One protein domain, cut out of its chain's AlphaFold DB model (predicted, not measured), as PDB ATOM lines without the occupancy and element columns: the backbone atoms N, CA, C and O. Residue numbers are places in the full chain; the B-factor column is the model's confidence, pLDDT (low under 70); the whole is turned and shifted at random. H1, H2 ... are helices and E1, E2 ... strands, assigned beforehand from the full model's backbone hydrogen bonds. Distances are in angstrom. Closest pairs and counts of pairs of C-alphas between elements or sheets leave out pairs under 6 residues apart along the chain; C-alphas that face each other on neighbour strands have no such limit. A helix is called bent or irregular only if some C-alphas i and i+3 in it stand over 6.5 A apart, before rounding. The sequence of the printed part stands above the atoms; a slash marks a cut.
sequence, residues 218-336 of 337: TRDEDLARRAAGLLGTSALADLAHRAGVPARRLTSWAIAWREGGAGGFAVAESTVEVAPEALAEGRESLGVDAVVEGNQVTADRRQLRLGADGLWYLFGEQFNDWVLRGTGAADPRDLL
ATOM      1  N   THR A 218     245.485 299.242 224.866       94.69
ATOM      2  CA  THR A 218     245.273 298.881 226.262       94.69
ATOM      3  C   THR A 218     246.557 299.089 227.064       94.69
ATOM      4  O   THR A 218     247.662 299.199 226.528       94.69
ATOM      5  N   ARG A 219     246.423 299.107 228.394       94.69
ATOM      6  CA  ARG A 219     247.568 299.212 229.308       94.69
ATOM      7  C   ARG A 219     248.649 298.171 229.007       94.69
ATOM      8  O   ARG A 219     249.830 298.503 229.042       94.69
ATOM      9  N   ASP A 220     248.250 296.931 228.751       96.25
ATOM     10  CA  ASP A 220     249.187 295.820 228.599       96.25
ATOM     11  C   ASP A 220     249.831 295.809 227.204       96.25
ATOM     12  O   ASP A 220     251.030 295.554 227.095       96.25
ATOM     13  N   GLU A 221     249.097 296.218 226.163       95.69
ATOM     14  CA  GLU A 221     249.657 296.475 224.828       95.69
ATOM     15  C   GLU A 221     250.677 297.619 224.850       95.69
ATOM     16  O   GLU A 221     251.779 297.487 224.316       95.69
ATOM     17  N   ASP A 222     250.361 298.735 225.516       95.00
ATOM     18  CA  ASP A 222     251.304 299.846 225.657       95.00
ATOM     19  C   ASP A 222     252.538 299.440 226.476       95.00
ATOM     20  O   ASP A 222     253.669 299.820 226.161       95.00
ATOM     21  N   LEU A 223     252.349 298.607 227.502       96.00
ATOM     22  CA  LEU A 223     253.449 298.068 228.291       96.00
ATOM     23  C   LEU A 223     254.349 297.147 227.453       96.00
ATOM     24  O   LEU A 223     255.573 297.275 227.527       96.00
ATOM     25  N   ALA A 224     253.769 296.274 226.625       97.00
ATOM     26  CA  ALA A 224     254.490 295.424 225.679       97.00
ATOM     27  C   ALA A 224     255.286 296.260 224.664       97.00
ATOM     28  O   ALA A 224     256.485 296.034 224.475       97.00
ATOM     29  N   ARG A 225     254.650 297.290 224.094       94.44
ATOM     30  CA  ARG A 225     255.262 298.260 223.176       94.44
ATOM     31  C   ARG A 225     256.470 298.955 223.787       94.44
ATOM     32  O   ARG A 225     257.525 299.032 223.160       94.44
ATOM     33  N   ARG A 226     256.335 299.457 225.016       93.75
ATOM     34  CA  ARG A 226     257.433 300.120 225.735       93.75
ATOM     35  C   ARG A 226     258.555 299.137 226.061       93.75
ATOM     36  O   ARG A 226     259.724 299.467 225.878       93.75
ATOM     37  N   ALA A 227     258.215 297.923 226.490       96.38
ATOM     38  CA  ALA A 227     259.194 296.896 226.828       96.38
ATOM     39  C   ALA A 227     259.955 296.348 225.608       96.38
ATOM     40  O   ALA A 227     261.113 295.956 225.756       96.38
ATOM     41  N   ALA A 228     259.369 296.376 224.405       95.81
ATOM     42  CA  ALA A 228     260.034 295.962 223.166       95.81
ATOM     43  C   ALA A 228     261.346 296.731 222.913       95.81
ATOM     44  O   ALA A 228     262.347 296.134 222.514       95.81
ATOM     45  N   GLY A 229     261.375 298.035 223.222       91.25
ATOM     46  CA  GLY A 229     262.579 298.873 223.131       91.25
ATOM     47  C   GLY A 229     263.620 298.629 224.233       91.25
ATOM     48  O   GLY A 229     264.724 299.159 224.154       91.25
ATOM     49  N   LEU A 230     263.283 297.837 225.254       94.38
ATOM     50  CA  LEU A 230     264.130 297.548 226.417       94.38
ATOM     51  C   LEU A 230     264.658 296.108 226.430       94.38
ATOM     52  O   LEU A 230     265.361 295.722 227.368       94.38
ATOM     53  N   LEU A 231     264.329 295.302 225.418       95.06
ATOM     54  CA  LEU A 231     264.774 293.914 225.320       95.06
ATOM     55  C   LEU A 231     266.302 293.807 225.428       95.06
ATOM     56  O   LEU A 231     267.043 294.483 224.720       95.06
ATOM     57  N   GLY A 232     266.770 292.934 226.324       91.56
ATOM     58  CA  GLY A 232     268.197 292.722 226.586       91.56
ATOM     59  C   GLY A 232     268.840 293.725 227.551       91.56
ATOM     60  O   GLY A 232     270.036 293.626 227.810       91.56
ATOM     61  N   THR A 233     268.072 294.661 228.115       94.00
ATOM     62  CA  THR A 233     268.560 295.639 229.100       94.00
ATOM     63  C   THR A 233     268.043 295.336 230.509       94.00
ATOM     64  O   THR A 233     267.005 294.696 230.683       94.00
ATOM     65  N   SER A 234     268.732 295.839 231.538       91.06
ATOM     66  CA  SER A 234     268.254 295.763 232.929       91.06
ATOM     67  C   SER A 234     266.988 296.595 233.176       91.06
ATOM     68  O   SER A 234     266.223 296.280 234.086       91.06
ATOM     69  N   ALA A 235     266.728 297.611 232.345       91.44
ATOM     70  CA  ALA A 235     265.566 298.490 232.465       91.44
ATOM     71  C   ALA A 235     264.231 297.754 232.259       91.44
ATOM     72  O   ALA A 235     263.217 298.156 232.823       91.44
ATOM     73  N   LEU A 236     264.217 296.641 231.512       95.31
ATOM     74  CA  LEU A 236     263.010 295.824 231.350       95.31
ATOM     75  C   LEU A 236     262.546 295.229 232.685       95.31
ATOM     76  O   LEU A 236     261.349 295.209 232.966       95.31
ATOM     77  N   ALA A 237     263.482 294.762 233.517       94.31
ATOM     78  CA  ALA A 237     263.155 294.177 234.815       94.31
ATOM     79  C   ALA A 237     262.599 295.228 235.789       94.31
ATOM     80  O   ALA A 237     261.648 294.940 236.515       94.31
ATOM     81  N   ASP A 238     263.146 296.446 235.761       92.50
ATOM     82  CA  ASP A 238     262.631 297.566 236.554       92.50
ATOM     83  C   ASP A 238     261.225 297.978 236.092       92.50
ATOM     84  O   ASP A 238     260.305 298.088 236.905       92.50
ATOM     85  N   LEU A 239     261.011 298.086 234.774       93.31
ATOM     86  CA  LEU A 239     259.689 298.351 234.204       93.31
ATOM     87  C   LEU A 239     258.669 297.277 234.611       93.31
ATOM     88  O   LEU A 239     257.552 297.611 235.000       93.31
ATOM     89  N   ALA A 240     259.054 296.000 234.556       96.31
ATOM     90  CA  ALA A 240     258.210 294.886 234.976       96.31
ATOM     91  C   ALA A 240     257.811 295.003 236.455       96.31
ATOM     92  O   ALA A 240     256.630 294.898 236.791       96.31
ATOM     93  N   HIS A 241     258.787 295.285 237.326       94.50
ATOM     94  CA  HIS A 241     258.563 295.460 238.758       94.50
ATOM     95  C   HIS A 241     257.580 296.602 239.045       94.50
ATOM     96  O   HIS A 241     256.580 296.388 239.731       94.50
ATOM     97  N   ARG A 242     257.806 297.784 238.457       91.12
ATOM     98  CA  ARG A 242     256.933 298.961 238.620       91.12
ATOM     99  C   ARG A 242     255.532 298.744 238.054       91.12
ATOM    100  O   ARG A 242     254.557 299.228 238.619       91.12
ATOM    101  N   ALA A 243     255.416 298.002 236.953       93.94
ATOM    102  CA  ALA A 243     254.132 297.676 236.340       93.94
ATOM    103  C   ALA A 243     253.366 296.561 237.077       93.94
ATOM    104  O   ALA A 243     252.211 296.294 236.735       93.94
ATOM    105  N   GLY A 244     253.983 295.898 238.061       96.12
ATOM    106  CA  GLY A 244     253.388 294.757 238.757       96.12
ATOM    107  C   GLY A 244     253.215 293.527 237.859       96.12
ATOM    108  O   GLY A 244     252.331 292.710 238.106       96.12
ATOM    109  N   VAL A 245     254.032 293.398 236.809       96.50
ATOM    110  CA  VAL A 245     253.982 292.284 235.852       96.50
ATOM    111  C   VAL A 245     255.237 291.423 236.023       96.50
ATOM    112  O   VAL A 245     256.337 291.965 236.125       96.50
ATOM    113  N   PRO A 246     255.139 290.080 236.035       95.62
ATOM    114  CA  PRO A 246     256.326 289.231 236.072       95.62
ATOM    115  C   PRO A 246     257.263 289.528 234.891       95.62
ATOM    116  O   PRO A 246     256.827 289.506 233.740       95.62
ATOM    117  N   ALA A 247     258.559 289.730 235.150       94.69
ATOM    118  CA  ALA A 247     259.540 290.082 234.113       94.69
ATOM    119  C   ALA A 247     259.581 289.077 232.949       94.69
ATOM    120  O   ALA A 247     259.723 289.468 231.792       94.69
ATOM    121  N   ARG A 248     259.379 287.786 233.242       92.50
ATOM    122  CA  ARG A 248     259.254 286.720 232.236       92.50
ATOM    123  C   ARG A 248     258.072 286.959 231.292       92.50
ATOM    124  O   ARG A 248     258.240 286.895 230.079       92.50
ATOM    125  N   ARG A 249     256.898 287.292 231.844       93.94
ATOM    126  CA  ARG A 249     255.692 287.600 231.061       93.94
ATOM    127  C   ARG A 249     255.907 288.856 230.221       93.94
ATOM    128  O   ARG A 249     255.677 288.812 229.020       93.94
ATOM    129  N   LEU A 250     256.438 289.923 230.821       96.44
ATOM    130  CA  LEU A 250     256.706 291.160 230.090       96.44
ATOM    131  C   LEU A 250     257.744 290.967 228.973       96.44
ATOM    132  O   LEU A 250     257.620 291.568 227.913       96.44
ATOM    133  N   THR A 251     258.739 290.099 229.173       95.44
ATOM    134  CA  THR A 251     259.704 289.739 228.122       95.44
ATOM    135  C   THR A 251     259.010 289.034 226.955       95.44
ATOM    136  O   THR A 251     259.272 289.376 225.805       95.44
ATOM    137  N   SER A 252     258.099 288.097 227.236       94.06
ATOM    138  CA  SER A 252     257.306 287.431 226.194       94.06
ATOM    139  C   SER A 252     256.443 288.434 225.420       94.06
ATOM    140  O   SER A 252     256.502 288.468 224.194       94.06
ATOM    141  N   TRP A 253     255.740 289.328 226.124       96.69
ATOM    142  CA  TRP A 253     254.958 290.407 225.510       96.69
ATOM    143  C   TRP A 253     255.808 291.337 224.646       96.69
ATOM    144  O   TRP A 253     255.418 291.681 223.537       96.69
ATOM    145  N   ALA A 254     256.987 291.721 225.133       97.19
ATOM    146  CA  ALA A 254     257.915 292.588 224.419       97.19
ATOM    147  C   ALA A 254     258.429 291.946 223.122       97.19
ATOM    148  O   ALA A 254     258.518 292.623 222.098       97.19
ATOM    149  N   ILE A 255     258.748 290.647 223.149       96.38
ATOM    150  CA  ILE A 255     259.131 289.895 221.945       96.38
ATOM    151  C   ILE A 255     257.939 289.813 220.993       96.38
ATOM    152  O   ILE A 255     258.075 290.148 219.821       96.38
ATOM    153  N   ALA A 256     256.766 289.432 221.499       96.69
ATOM    154  CA  ALA A 256     255.552 289.313 220.702       96.69
ATOM    155  C   ALA A 256     255.197 290.630 219.990       96.69
ATOM    156  O   ALA A 256     254.911 290.633 218.795       96.69
ATOM    157  N   TRP A 257     255.314 291.753 220.700       96.69
ATOM    158  CA  TRP A 257     255.105 293.084 220.144       96.69
ATOM    159  C   TRP A 257     256.167 293.466 219.107       96.69
ATOM    160  O   TRP A 257     255.832 294.006 218.056       96.69
ATOM    161  N   ARG A 258     257.452 293.204 219.379       95.94
ATOM    162  CA  ARG A 258     258.538 293.549 218.447       95.94
ATOM    163  C   ARG A 258     258.405 292.810 217.118       95.94
ATOM    164  O   ARG A 258     258.655 293.406 216.077       95.94
ATOM    165  N   GLU A 259     258.058 291.529 217.170       95.12
ATOM    166  CA  GLU A 259     257.998 290.688 215.976       95.12
ATOM    167  C   GLU A 259     256.642 290.791 215.257       95.12
ATOM    168  O   GLU A 259     256.610 290.775 214.033       95.12
ATOM    169  N   GLY A 260     255.524 290.918 215.984       93.06
ATOM    170  CA  GLY A 260     254.169 290.832 215.416       93.06
ATOM    171  C   GLY A 260     253.215 291.974 215.780       93.06
ATOM    172  O   GLY A 260     252.029 291.889 215.469       93.06
ATOM    173  N   GLY A 261     253.686 293.029 216.450       93.31
ATOM    174  CA  GLY A 261     252.854 294.162 216.863       93.31
ATOM    175  C   GLY A 261     251.685 293.757 217.767       93.31
ATOM    176  O   GLY A 261     251.803 292.852 218.598       93.31
ATOM    177  N   ALA A 262     250.541 294.426 217.594       92.50
ATOM    178  CA  ALA A 262     249.331 294.157 218.372       92.50
ATOM    179  C   ALA A 262     248.779 292.739 218.140       92.50
ATOM    180  O   ALA A 262     248.375 292.080 219.097       92.50
ATOM    181  N   GLY A 263     248.821 292.236 216.900       93.31
ATOM    182  CA  GLY A 263     248.386 290.874 216.577       93.31
ATOM    183  C   GLY A 263     249.257 289.819 217.263       93.31
ATOM    184  O   GLY A 263     248.734 288.939 217.945       93.31
ATOM    185  N   GLY A 264     250.583 289.986 217.195       95.12
ATOM    186  CA  GLY A 264     251.553 289.147 217.904       95.12
ATOM    187  C   GLY A 264     251.342 289.144 219.421       95.12
ATOM    188  O   GLY A 264     251.342 288.080 220.041       95.12
ATOM    189  N   PHE A 265     251.110 290.315 220.023       96.50
ATOM    190  CA  PHE A 265     250.763 290.429 221.442       96.50
ATOM    191  C   PHE A 265     249.458 289.691 221.780       96.50
ATOM    192  O   PHE A 265     249.432 288.904 222.725       96.50
ATOM    193  N   ALA A 266     248.399 289.891 220.991       94.88
ATOM    194  CA  ALA A 266     247.087 289.302 221.244       94.88
ATOM    195  C   ALA A 266     247.132 287.764 221.264       94.88
ATOM    196  O   ALA A 266     246.586 287.142 222.181       94.88
ATOM    197  N   VAL A 267     247.836 287.155 220.300       95.06
ATOM    198  CA  VAL A 267     248.010 285.694 220.251       95.06
ATOM    199  C   VAL A 267     248.982 285.169 221.303       95.06
ATOM    200  O   VAL A 267     248.924 283.988 221.641       95.06
ATOM    201  N   ALA A 268     249.889 286.004 221.819       93.56
ATOM    202  CA  ALA A 268     250.791 285.628 222.903       93.56
ATOM    203  C   ALA A 268     250.076 285.610 224.261       93.56
ATOM    204  O   ALA A 268     250.354 284.723 225.070       93.56
ATOM    205  N   GLU A 269     249.169 286.562 224.496       93.50
ATOM    206  CA  GLU A 269     248.516 286.750 225.794       93.50
ATOM    207  C   GLU A 269     247.274 285.882 225.994       93.50
ATOM    208  O   GLU A 269     247.021 285.419 227.106       93.50
ATOM    209  N   SER A 270     246.497 285.640 224.937       87.62
ATOM    210  CA  SER A 270     245.211 284.956 225.067       87.62
ATOM    211  C   SER A 270     245.031 283.819 224.068       87.62
ATOM    212  O   SER A 270     245.400 283.918 222.898       87.62
ATOM    213  N   THR A 271     244.422 282.737 224.552       91.50
ATOM    214  CA  THR A 271     243.865 281.673 223.716       91.50
ATOM    215  C   THR A 271     242.414 282.020 223.420       91.50
ATOM    216  O   THR A 271     241.640 282.278 224.344       91.50
ATOM    217  N   VAL A 272     242.040 282.018 222.144       90.00
ATOM    218  CA  VAL A 272     240.676 282.331 221.698       90.00
ATOM    219  C   VAL A 272     240.082 281.106 221.016       90.00
ATOM    220  O   VAL A 272     240.788 280.382 220.324       90.00
ATOM    221  N   GLU A 273     238.789 280.865 221.210       92.19
ATOM    222  CA  GLU A 273     238.074 279.813 220.487       92.19
ATOM    223  C   GLU A 273     237.876 280.199 219.022       92.19
ATOM    224  O   GLU A 273     237.417 281.301 218.709       92.19
ATOM    225  N   VAL A 274     238.209 279.277 218.120       91.50
ATOM    226  CA  VAL A 274     238.135 279.485 216.673       91.50
ATOM    227  C   VAL A 274     237.469 278.276 216.024       91.50
ATOM    228  O   VAL A 274     237.630 277.143 216.474       91.50
ATOM    229  N   ALA A 275     236.703 278.521 214.960       90.69
ATOM    230  CA  ALA A 275     236.069 277.462 214.185       90.69
ATOM    231  C   ALA A 275     237.124 276.447 213.685       90.69
ATOM    232  O   ALA A 275     238.136 276.873 213.114       90.69
ATOM    233  N   PRO A 276     236.919 275.126 213.859       88.81
ATOM    234  CA  PRO A 276     237.902 274.111 213.474       88.81
ATOM    235  C   PRO A 276     238.345 274.188 212.007       88.81
ATOM    236  O   PRO A 276     239.479 273.832 211.687       88.81
ATOM    237  N   GLU A 277     237.470 274.665 211.119       91.69
ATOM    238  CA  GLU A 277     237.740 274.838 209.692       91.69
ATOM    239  C   GLU A 277     238.822 275.893 209.433       91.69
ATOM    240  O   GLU A 277     239.655 275.705 208.550       91.69
ATOM    241  N   ALA A 278     238.863 276.963 210.230       91.31
ATOM    242  CA  ALA A 278     239.876 278.012 210.103       91.31
ATOM    243  C   ALA A 278     241.276 277.534 210.528       91.31
ATOM    244  O   ALA A 278     242.272 278.158 210.180       91.31
ATOM    245  N   LEU A 279     241.371 276.409 211.245       93.12
ATOM    246  CA  LEU A 279     242.639 275.823 211.687       93.12
ATOM    247  C   LEU A 279     243.165 274.736 210.740       93.12
ATOM    248  O   LEU A 279     244.228 274.164 210.995       93.12
ATOM    249  N   ALA A 280     242.436 274.431 209.661       92.75
ATOM    250  CA  ALA A 280     242.784 273.360 208.732       92.75
ATOM    251  C   ALA A 280     244.186 273.549 208.128       92.75
ATOM    252  O   ALA A 280     244.981 272.610 208.140       92.75
ATOM    253  N   GLU A 281     244.511 274.767 207.689       92.44
ATOM    254  CA  GLU A 281     245.808 275.101 207.084       92.44
ATOM    255  C   GLU A 281     246.966 274.938 208.077       92.44
ATOM    256  O   GLU A 281     248.005 274.363 207.741       92.44
ATOM    257  N   GLY A 282     246.782 275.370 209.330       91.12
ATOM    258  CA  GLY A 282     247.786 275.205 210.382       91.12
ATOM    259  C   GLY A 282     248.032 273.735 210.737       91.12
ATOM    260  O   GLY A 282     249.179 273.325 210.913       91.12
ATOM    261  N   ARG A 283     246.970 272.918 210.787       93.88
ATOM    262  CA  ARG A 283     247.077 271.466 211.028       93.88
ATOM    263  C   ARG A 283     247.772 270.748 209.882       93.88
ATOM    264  O   ARG A 283     248.640 269.920 210.128       93.88
ATOM    265  N   GLU A 284     247.419 271.072 208.642       92.88
ATOM    266  CA  GLU A 284     248.079 270.502 207.467       92.88
ATOM    267  C   GLU A 284     249.574 270.855 207.449       92.88
ATOM    268  O   GLU A 284     250.407 270.002 207.152       92.88
ATOM    269  N   SER A 285     249.914 272.085 207.841       93.00
ATOM    270  CA  SER A 285     251.293 272.586 207.843       93.00
ATOM    271  C   SER A 285     252.173 271.951 208.925       93.00
ATOM    272  O   SER A 285     253.358 271.722 208.693       93.00
ATOM    273  N   LEU A 286     251.617 271.646 210.104       91.50
ATOM    274  CA  LEU A 286     252.355 271.003 211.200       91.50
ATOM    275  C   LEU A 286     252.297 269.469 211.185       91.50
ATOM    276  O   LEU A 286     253.135 268.830 211.822       91.50
ATOM    277  N   GLY A 287     251.367 268.878 210.433       88.69
ATOM    278  CA  GLY A 287     251.243 267.435 210.245       88.69
ATOM    279  C   GLY A 287     250.130 266.784 211.072       88.69
ATOM    280  O   GLY A 287     249.461 267.402 211.898       88.69
ATOM    281  N   VAL A 288     249.916 265.488 210.824       81.31
ATOM    282  CA  VAL A 288     248.761 264.723 211.337       81.31
ATOM    283  C   VAL A 288     248.727 264.556 212.859       81.31
ATOM    284  O   VAL A 288     247.643 264.384 213.413       81.31
ATOM    285  N   ASP A 289     249.877 264.655 213.525       88.38
ATOM    286  CA  ASP A 289     250.007 264.507 214.980       88.38
ATOM    287  C   ASP A 289     249.781 265.828 215.743       88.38
ATOM    288  O   ASP A 289     249.944 265.885 216.963       88.38
ATOM    289  N   ALA A 290     249.406 266.905 215.042       91.94
ATOM    290  CA  ALA A 290     249.203 268.211 215.648       91.94
ATOM    291  C   ALA A 290     247.980 268.243 216.586       91.94
ATOM    292  O   ALA A 290     246.860 267.879 216.211       91.94
ATOM    293  N   VAL A 291     248.194 268.757 217.798       93.56
ATOM    294  CA  VAL A 291     247.163 268.951 218.826       93.56
ATOM    295  C   VAL A 291     246.604 270.365 218.727       93.56
ATOM    296  O   VAL A 291     247.361 271.325 218.579       93.56
ATOM    297  N   VAL A 292     245.280 270.494 218.819       94.12
ATOM    298  CA  VAL A 292     244.576 271.778 218.736       94.12
ATOM    299  C   VAL A 292     243.996 272.162 220.093       94.12
ATOM    300  O   VAL A 292     243.300 271.359 220.711       94.12
ATOM    301  N   GLU A 293     244.247 273.398 220.514       93.31
ATOM    302  CA  GLU A 293     243.657 274.017 221.704       93.31
ATOM    303  C   GLU A 293     243.299 275.478 221.388       93.31
ATOM    304  O   GLU A 293     244.184 276.312 221.183       93.31
ATOM    305  N   GLY A 294     242.001 275.793 221.306       93.75
ATOM    306  CA  GLY A 294     241.515 277.103 220.860       93.75
ATOM    307  C   GLY A 294     242.100 277.492 219.500       93.75
ATOM    308  O   GLY A 294     241.943 276.770 218.520       93.75
ATOM    309  N   ASN A 295     242.824 278.609 219.443       95.12
ATOM    310  CA  ASN A 295     243.488 279.115 218.240       95.12
ATOM    311  C   ASN A 295     244.907 278.562 218.025       95.12
ATOM    312  O   ASN A 295     245.630 279.076 217.170       95.12
ATOM    313  N   GLN A 296     245.337 277.572 218.810       95.69
ATOM    314  CA  GLN A 296     246.703 277.053 218.805       95.69
ATOM    315  C   GLN A 296     246.753 275.662 218.176       95.69
ATOM    316  O   GLN A 296     246.005 274.767 218.561       95.69
ATOM    317  N   VAL A 297     247.684 275.462 217.247       96.19
ATOM    318  CA  VAL A 297     248.011 274.174 216.637       96.19
ATOM    319  C   VAL A 297     249.446 273.834 217.021       96.19
ATOM    320  O   VAL A 297     250.370 274.558 216.662       96.19
ATOM    321  N   THR A 298     249.645 272.758 217.776       95.75
ATOM    322  CA  THR A 298     250.939 272.413 218.386       95.75
ATOM    323  C   THR A 298     251.447 271.083 217.854       95.75
ATOM    324  O   THR A 298     250.725 270.090 217.905       95.75
ATOM    325  N   ALA A 299     252.698 271.046 217.398       94.69
ATOM    326  CA  ALA A 299     253.400 269.817 217.042       94.69
ATOM    327  C   ALA A 299     254.876 269.918 217.451       94.69
ATOM    328  O   ALA A 299     255.579 270.872 217.098       94.69
ATOM    329  N   ASP A 300     255.356 268.921 218.194       90.38
ATOM    330  CA  ASP A 300     256.690 268.904 218.797       90.38
ATOM    331  C   ASP A 300     256.988 270.192 219.595       90.38
ATOM    332  O   ASP A 300     256.320 270.506 220.575       90.38
ATOM    333  N   ARG A 301     258.001 270.953 219.163       92.12
ATOM    334  CA  ARG A 301     258.484 272.194 219.789       92.12
ATOM    335  C   ARG A 301     258.067 273.445 219.016       92.12
ATOM    336  O   ARG A 301     258.698 274.498 219.149       92.12
ATOM    337  N   ARG A 302     257.052 273.310 218.159       94.88
ATOM    338  CA  ARG A 302     256.497 274.366 217.310       94.88
ATOM    339  C   ARG A 302     255.005 274.496 217.569       94.88
ATOM    340  O   ARG A 302     254.301 273.503 217.737       94.88
ATOM    341  N   GLN A 303     254.530 275.730 217.563       95.69
ATOM    342  CA  GLN A 303     253.121 276.024 217.744       95.69
ATOM    343  C   GLN A 303     252.715 277.158 216.810       95.69
ATOM    344  O   GLN A 303     253.291 278.238 216.860       95.69
ATOM    345  N   LEU A 304     251.731 276.913 215.954       96.38
ATOM    346  CA  LEU A 304     251.096 277.942 215.142       96.38
ATOM    347  C   LEU A 304     249.894 278.495 215.902       96.38
ATOM    348  O   LEU A 304     249.083 277.726 216.414       96.38
ATOM    349  N   ARG A 305     249.765 279.818 215.973       96.75
ATOM    350  CA  ARG A 305     248.596 280.488 216.554       96.75
ATOM    351  C   ARG A 305     247.919 281.352 215.503       96.75
ATOM    352  O   ARG A 305     248.599 282.139 214.850       96.75
ATOM    353  N   LEU A 306     246.606 281.213 215.355       96.50
ATOM    354  CA  LEU A 306     245.808 282.052 214.461       96.50
ATOM    355  C   LEU A 306     245.320 283.297 215.211       96.50
ATOM    356  O   LEU A 306     244.691 283.189 216.269       96.50
ATOM    357  N   GLY A 307     245.635 284.477 214.685       94.81
ATOM    358  CA  GLY A 307     245.189 285.756 215.224       94.81
ATOM    359  C   GLY A 307     243.805 286.168 214.729       94.81
ATOM    360  O   GLY A 307     243.321 285.714 213.693       94.81
ATOM    361  N   ALA A 308     243.159 287.073 215.469       92.19
ATOM    362  CA  ALA A 308     241.890 287.687 215.055       92.19
ATOM    363  C   ALA A 308     242.043 288.609 213.828       92.19
ATOM    364  O   ALA A 308     241.060 288.949 213.176       92.19
ATOM    365  N   ASP A 309     243.281 288.996 213.516       92.62
ATOM    366  CA  ASP A 309     243.689 289.695 212.297       92.62
ATOM    367  C   ASP A 309     243.761 288.774 211.063       92.62
ATOM    368  O   ASP A 309     243.995 289.254 209.956       92.62
ATOM    369  N   GLY A 310     243.542 287.466 211.242       93.31
ATOM    370  CA  GLY A 310     243.606 286.465 210.179       93.31
ATOM    371  C   GLY A 310     245.027 286.042 209.805       93.31
ATOM    372  O   GLY A 310     245.198 285.378 208.786       93.31
ATOM    373  N   LEU A 311     246.039 286.416 210.596       96.12
ATOM    374  CA  LEU A 311     247.424 286.007 210.379       96.12
ATOM    375  C   LEU A 311     247.805 284.827 211.275       96.12
ATOM    376  O   LEU A 311     247.373 284.708 212.424       96.12
ATOM    377  N   TRP A 312     248.670 283.968 210.753       96.81
ATOM    378  CA  TRP A 312     249.332 282.911 211.493       96.81
ATOM    379  C   TRP A 312     250.618 283.417 212.126       96.81
ATOM    380  O   TRP A 312     251.376 284.168 211.517       96.81
ATOM    381  N   TYR A 313     250.887 282.951 213.339       97.12
ATOM    382  CA  TYR A 313     252.057 283.309 214.127       97.12
ATOM    383  C   TYR A 313     252.773 282.048 214.605       97.12
ATOM    384  O   TYR A 313     252.158 281.184 215.234       97.12
ATOM    385  N   LEU A 314     254.076 281.941 214.339       96.81
ATOM    386  CA  LEU A 314     254.872 280.788 214.749       96.81
ATOM    387  C   LEU A 314     255.526 281.023 216.107       96.81
ATOM    388  O   LEU A 314     256.314 281.944 216.288       96.81
ATOM    389  N   PHE A 315     255.272 280.126 217.045       96.19
ATOM    390  CA  PHE A 315     255.913 280.069 218.345       96.19
ATOM    391  C   PHE A 315     256.863 278.872 218.417       96.19
ATOM    392  O   PHE A 315     256.574 277.783 217.918       96.19
ATOM    393  N   GLY A 316     258.010 279.081 219.061       94.50
ATOM    394  CA  GLY A 316     258.983 278.035 219.362       94.50
ATOM    395  C   GLY A 316     259.158 277.859 220.865       94.50
ATOM    396  O   GLY A 316     259.163 278.843 221.608       94.50
ATOM    397  N   GLU A 317     259.337 276.616 221.305       93.00
ATOM    398  CA  GLU A 317     259.495 276.298 222.723       93.00
ATOM    399  C   GLU A 317     260.924 276.590 223.228       93.00
ATOM    400  O   GLU A 317     261.898 275.942 222.823       93.00
ATOM    401  N   GLN A 318     261.057 277.525 224.171       87.81
ATOM    402  CA  GLN A 318     262.304 277.866 224.859       87.81
ATOM    403  C   GLN A 318     262.110 277.816 226.372       87.81
ATOM    404  O   GLN A 318     261.255 278.514 226.901       87.81
ATOM    405  N   PHE A 319     262.922 277.027 227.085       81.62
ATOM    406  CA  PHE A 319     262.867 276.911 228.553       81.62
ATOM    407  C   PHE A 319     261.438 276.694 229.107       81.62
ATOM    408  O   PHE A 319     261.056 277.304 230.105       81.62
ATOM    409  N   ASN A 320     260.657 275.826 228.451       83.12
ATOM    410  CA  ASN A 320     259.244 275.543 228.744       83.12
ATOM    411  C   ASN A 320     258.294 276.753 228.579       83.12
ATOM    412  O   ASN A 320     257.248 276.795 229.224       83.12
ATOM    413  N   ASP A 321     258.647 277.735 227.745       87.50
ATOM    414  CA  ASP A 321     257.747 278.790 227.261       87.50
ATOM    415  C   ASP A 321     257.607 278.761 225.747       87.50
ATOM    416  O   ASP A 321     258.540 278.422 225.021       87.50
ATOM    417  N   TRP A 322     256.469 279.253 225.274       92.31
ATOM    418  CA  TRP A 322     256.251 279.586 223.875       92.31
ATOM    419  C   TRP A 322     256.681 281.025 223.604       92.31
ATOM    420  O   TRP A 322     256.150 281.962 224.197       92.31
ATOM    421  N   VAL A 323     257.626 281.203 222.679       93.69
ATOM    422  CA  VAL A 323     258.133 282.519 222.268       93.69
ATOM    423  C   VAL A 323     257.871 282.724 220.780       93.69
ATOM    424  O   VAL A 323     258.203 281.844 219.983       93.69
ATOM    425  N   LEU A 324     257.305 283.878 220.414       95.50
ATOM    426  CA  LEU A 324     257.021 284.230 219.020       95.50
ATOM    427  C   LEU A 324     258.314 284.279 218.185       95.50
ATOM    428  O   LEU A 324     259.363 284.736 218.649       95.50
ATOM    429  N   ARG A 325     258.241 283.784 216.950       93.25
ATOM    430  CA  ARG A 325     259.345 283.662 215.996       93.25
ATOM    431  C   ARG A 325     258.985 284.427 214.722       93.25
ATOM    432  O   ARG A 325     258.453 283.845 213.786       93.25
ATOM    433  N   GLY A 326     259.322 285.713 214.694       91.00
ATOM    434  CA  GLY A 326     259.125 286.568 213.525       91.00
ATOM    435  C   GLY A 326     257.696 287.086 213.356       91.00
ATOM    436  O   GLY A 326     256.844 286.944 214.235       91.00
ATOM    437  N   THR A 327     257.474 287.735 212.215       94.38
ATOM    438  CA  THR A 327     256.210 288.375 211.837       94.38
ATOM    439  C   THR A 327     255.139 287.352 211.483       94.38
ATOM    440  O   THR A 327     255.450 286.244 211.048       94.38
ATOM    441  N   GLY A 328     253.870 287.743 211.612       94.38
ATOM    442  CA  GLY A 328     252.760 286.919 211.144       94.38
ATOM    443  C   GLY A 328     252.701 286.813 209.615       94.38
ATOM    444  O   GLY A 328     253.176 287.704 208.907       94.38
ATOM    445  N   ALA A 329     252.101 285.735 209.113       95.94
ATOM    446  CA  ALA A 329     251.893 285.488 207.684       95.94
ATOM    447  C   ALA A 329     250.468 284.993 207.408       95.94
ATOM    448  O   ALA A 329     249.838 284.393 208.273       95.94
ATOM    449  N   ALA A 330     249.955 285.245 206.203       95.38
ATOM    450  CA  ALA A 330     248.630 284.767 205.809       95.38
ATOM    451  C   ALA A 330     248.605 283.244 205.592       95.38
ATOM    452  O   ALA A 330     247.634 282.602 205.971       95.38
ATOM    453  N   ASP A 331     249.677 282.673 205.030       94.19
ATOM    454  CA  ASP A 331     249.850 281.226 204.882       94.19
ATOM    455  C   ASP A 331     250.785 280.706 205.996       94.19
ATOM    456  O   ASP A 331     251.914 281.195 206.130       94.19
ATOM    457  N   PRO A 332     250.365 279.722 206.812       93.56
ATOM    458  CA  PRO A 332     251.202 279.176 207.879       93.56
ATOM    459  C   PRO A 332     252.474 278.479 207.373       93.56
ATOM    460  O   PRO A 332     253.428 278.332 208.139       93.56
ATOM    461  N   ARG A 333     252.523 278.051 206.107       93.25
ATOM    462  CA  ARG A 333     253.694 277.388 205.509       93.25
ATOM    463  C   ARG A 333     254.867 278.342 205.338       93.25
ATOM    464  O   ARG A 333     256.008 277.927 205.540       93.25
ATOM    465  N   ASP A 334     254.590 279.617 205.076       93.00
ATOM    466  CA  ASP A 334     255.611 280.661 204.928       93.00
ATOM    467  C   ASP A 334     256.424 280.869 206.217       93.00
ATOM    468  O   ASP A 334     257.548 281.369 206.186       93.00
ATOM    469  N   LEU A 335     255.875 280.455 207.361       92.19
ATOM    470  CA  LEU A 335     256.522 280.567 208.665       92.19
ATOM    471  C   LEU A 335     257.447 279.385 208.975       92.19
ATOM    472  O   LEU A 335     258.314 279.499 209.843       92.19
ATOM    473  N   LEU A 336     257.242 278.236 208.327       87.69
ATOM    474  CA  LEU A 336     257.876 276.973 208.710       87.69
ATOM    475  C   LEU A 336     259.203 276.693 207.991       87.69
ATOM    476  O   LEU A 336     259.972 275.887 208.519       87.69
TER     477      LEU A 336
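What this domain is: This is residues 218 to 336 of the 337 residues of a protein of Kribbella qitaiheensis (UniProt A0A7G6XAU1). A strongly twisted five-strand sheet, E1 to E5, has helices over both faces: H4 and the short H5 on one, the sharply folded-back helix H3 on the other. H1 and H2 pack on the first arm of H3, farther from the sheet, and make a helical end opposite H4. The printed part has 119 residues, with five named helices and five named strands that follow along the chain as H1 H2 H3 H4 E1 E2 E3 E4 E5 H5; the sheet's order is E1 - E2 - E3 - E4 - E5, all antiparallel, and the class is mixed, helices and strands. The whole is compact, with a radius of gyration of the C-alphas of 14.4 A, yet elongated, spanning 43 by 27 by 22 A.

Where its parts are: H1, residues 219 to 228, begins at C-alpha 219 (247.568, 299.212, 229.308) and is 14.3 A long; H2 is residues 235 to 243, 12.1 A. H3, residues 247 to 269, was assigned as one helix by its hydrogen bonds but is bent: C-alphas 259 and 262 are 9.6 A apart. Its arms are H3a, residues 247 to 259, 18.2 A, and H3b, residues 262 to 269, 10.5 A. H4, residues 276 to 286, 15.0 A, is irregular, with C-alphas 278 and 281 7.3 A apart. The strands are E1, 291 to 293; E2, 296 to 299; E3, 302 to 306, 13.5 A; E4, 312 to 318, 19.3 A; and E5, 321 to 324. H5, residues 332 to 335, ends at C-alpha 335 (256.522, 280.567, 208.665).

How they stand to each other: H1 touches H3a about perpendicular, at 77 degrees, with Ala 228 and Ala 254 the closest C-alphas at 4.2 A. H2 touches residues 247 to 251 of H3a alone, the closest C-alphas being those of Ala 240 and Ala 247, 5.1 A. H3a and H3b run opposite ways at a shallow tilt of 32 degrees. H3b is on the sheet at a height of 9.1 A. H4 is on the opposite face at a height of 7.5 A, and touches H5, with C-alphas 282 and 332 closest at 5.8 A. The strands form a meander, each the antiparallel neighbour of the one before: N 291 and O 298 are 2.9 A apart, N 297 and O 304 2.8 A, N 303 and O 315 2.9 A, N 316 and O 323 2.9 A. Every O i to N i+4 pair is within hydrogen-bond range in H1, H2, H3a and H3b, and 4 of 7 in H4; H5 is too short for such a pair.

The domain as a whole: The farthest C-alphas, of Arg 242 and Val 288, are 44.5 A apart. The printed part has no cut, and no link is long. Its mean pLDDT is 93.5, and no printed residue is under 70.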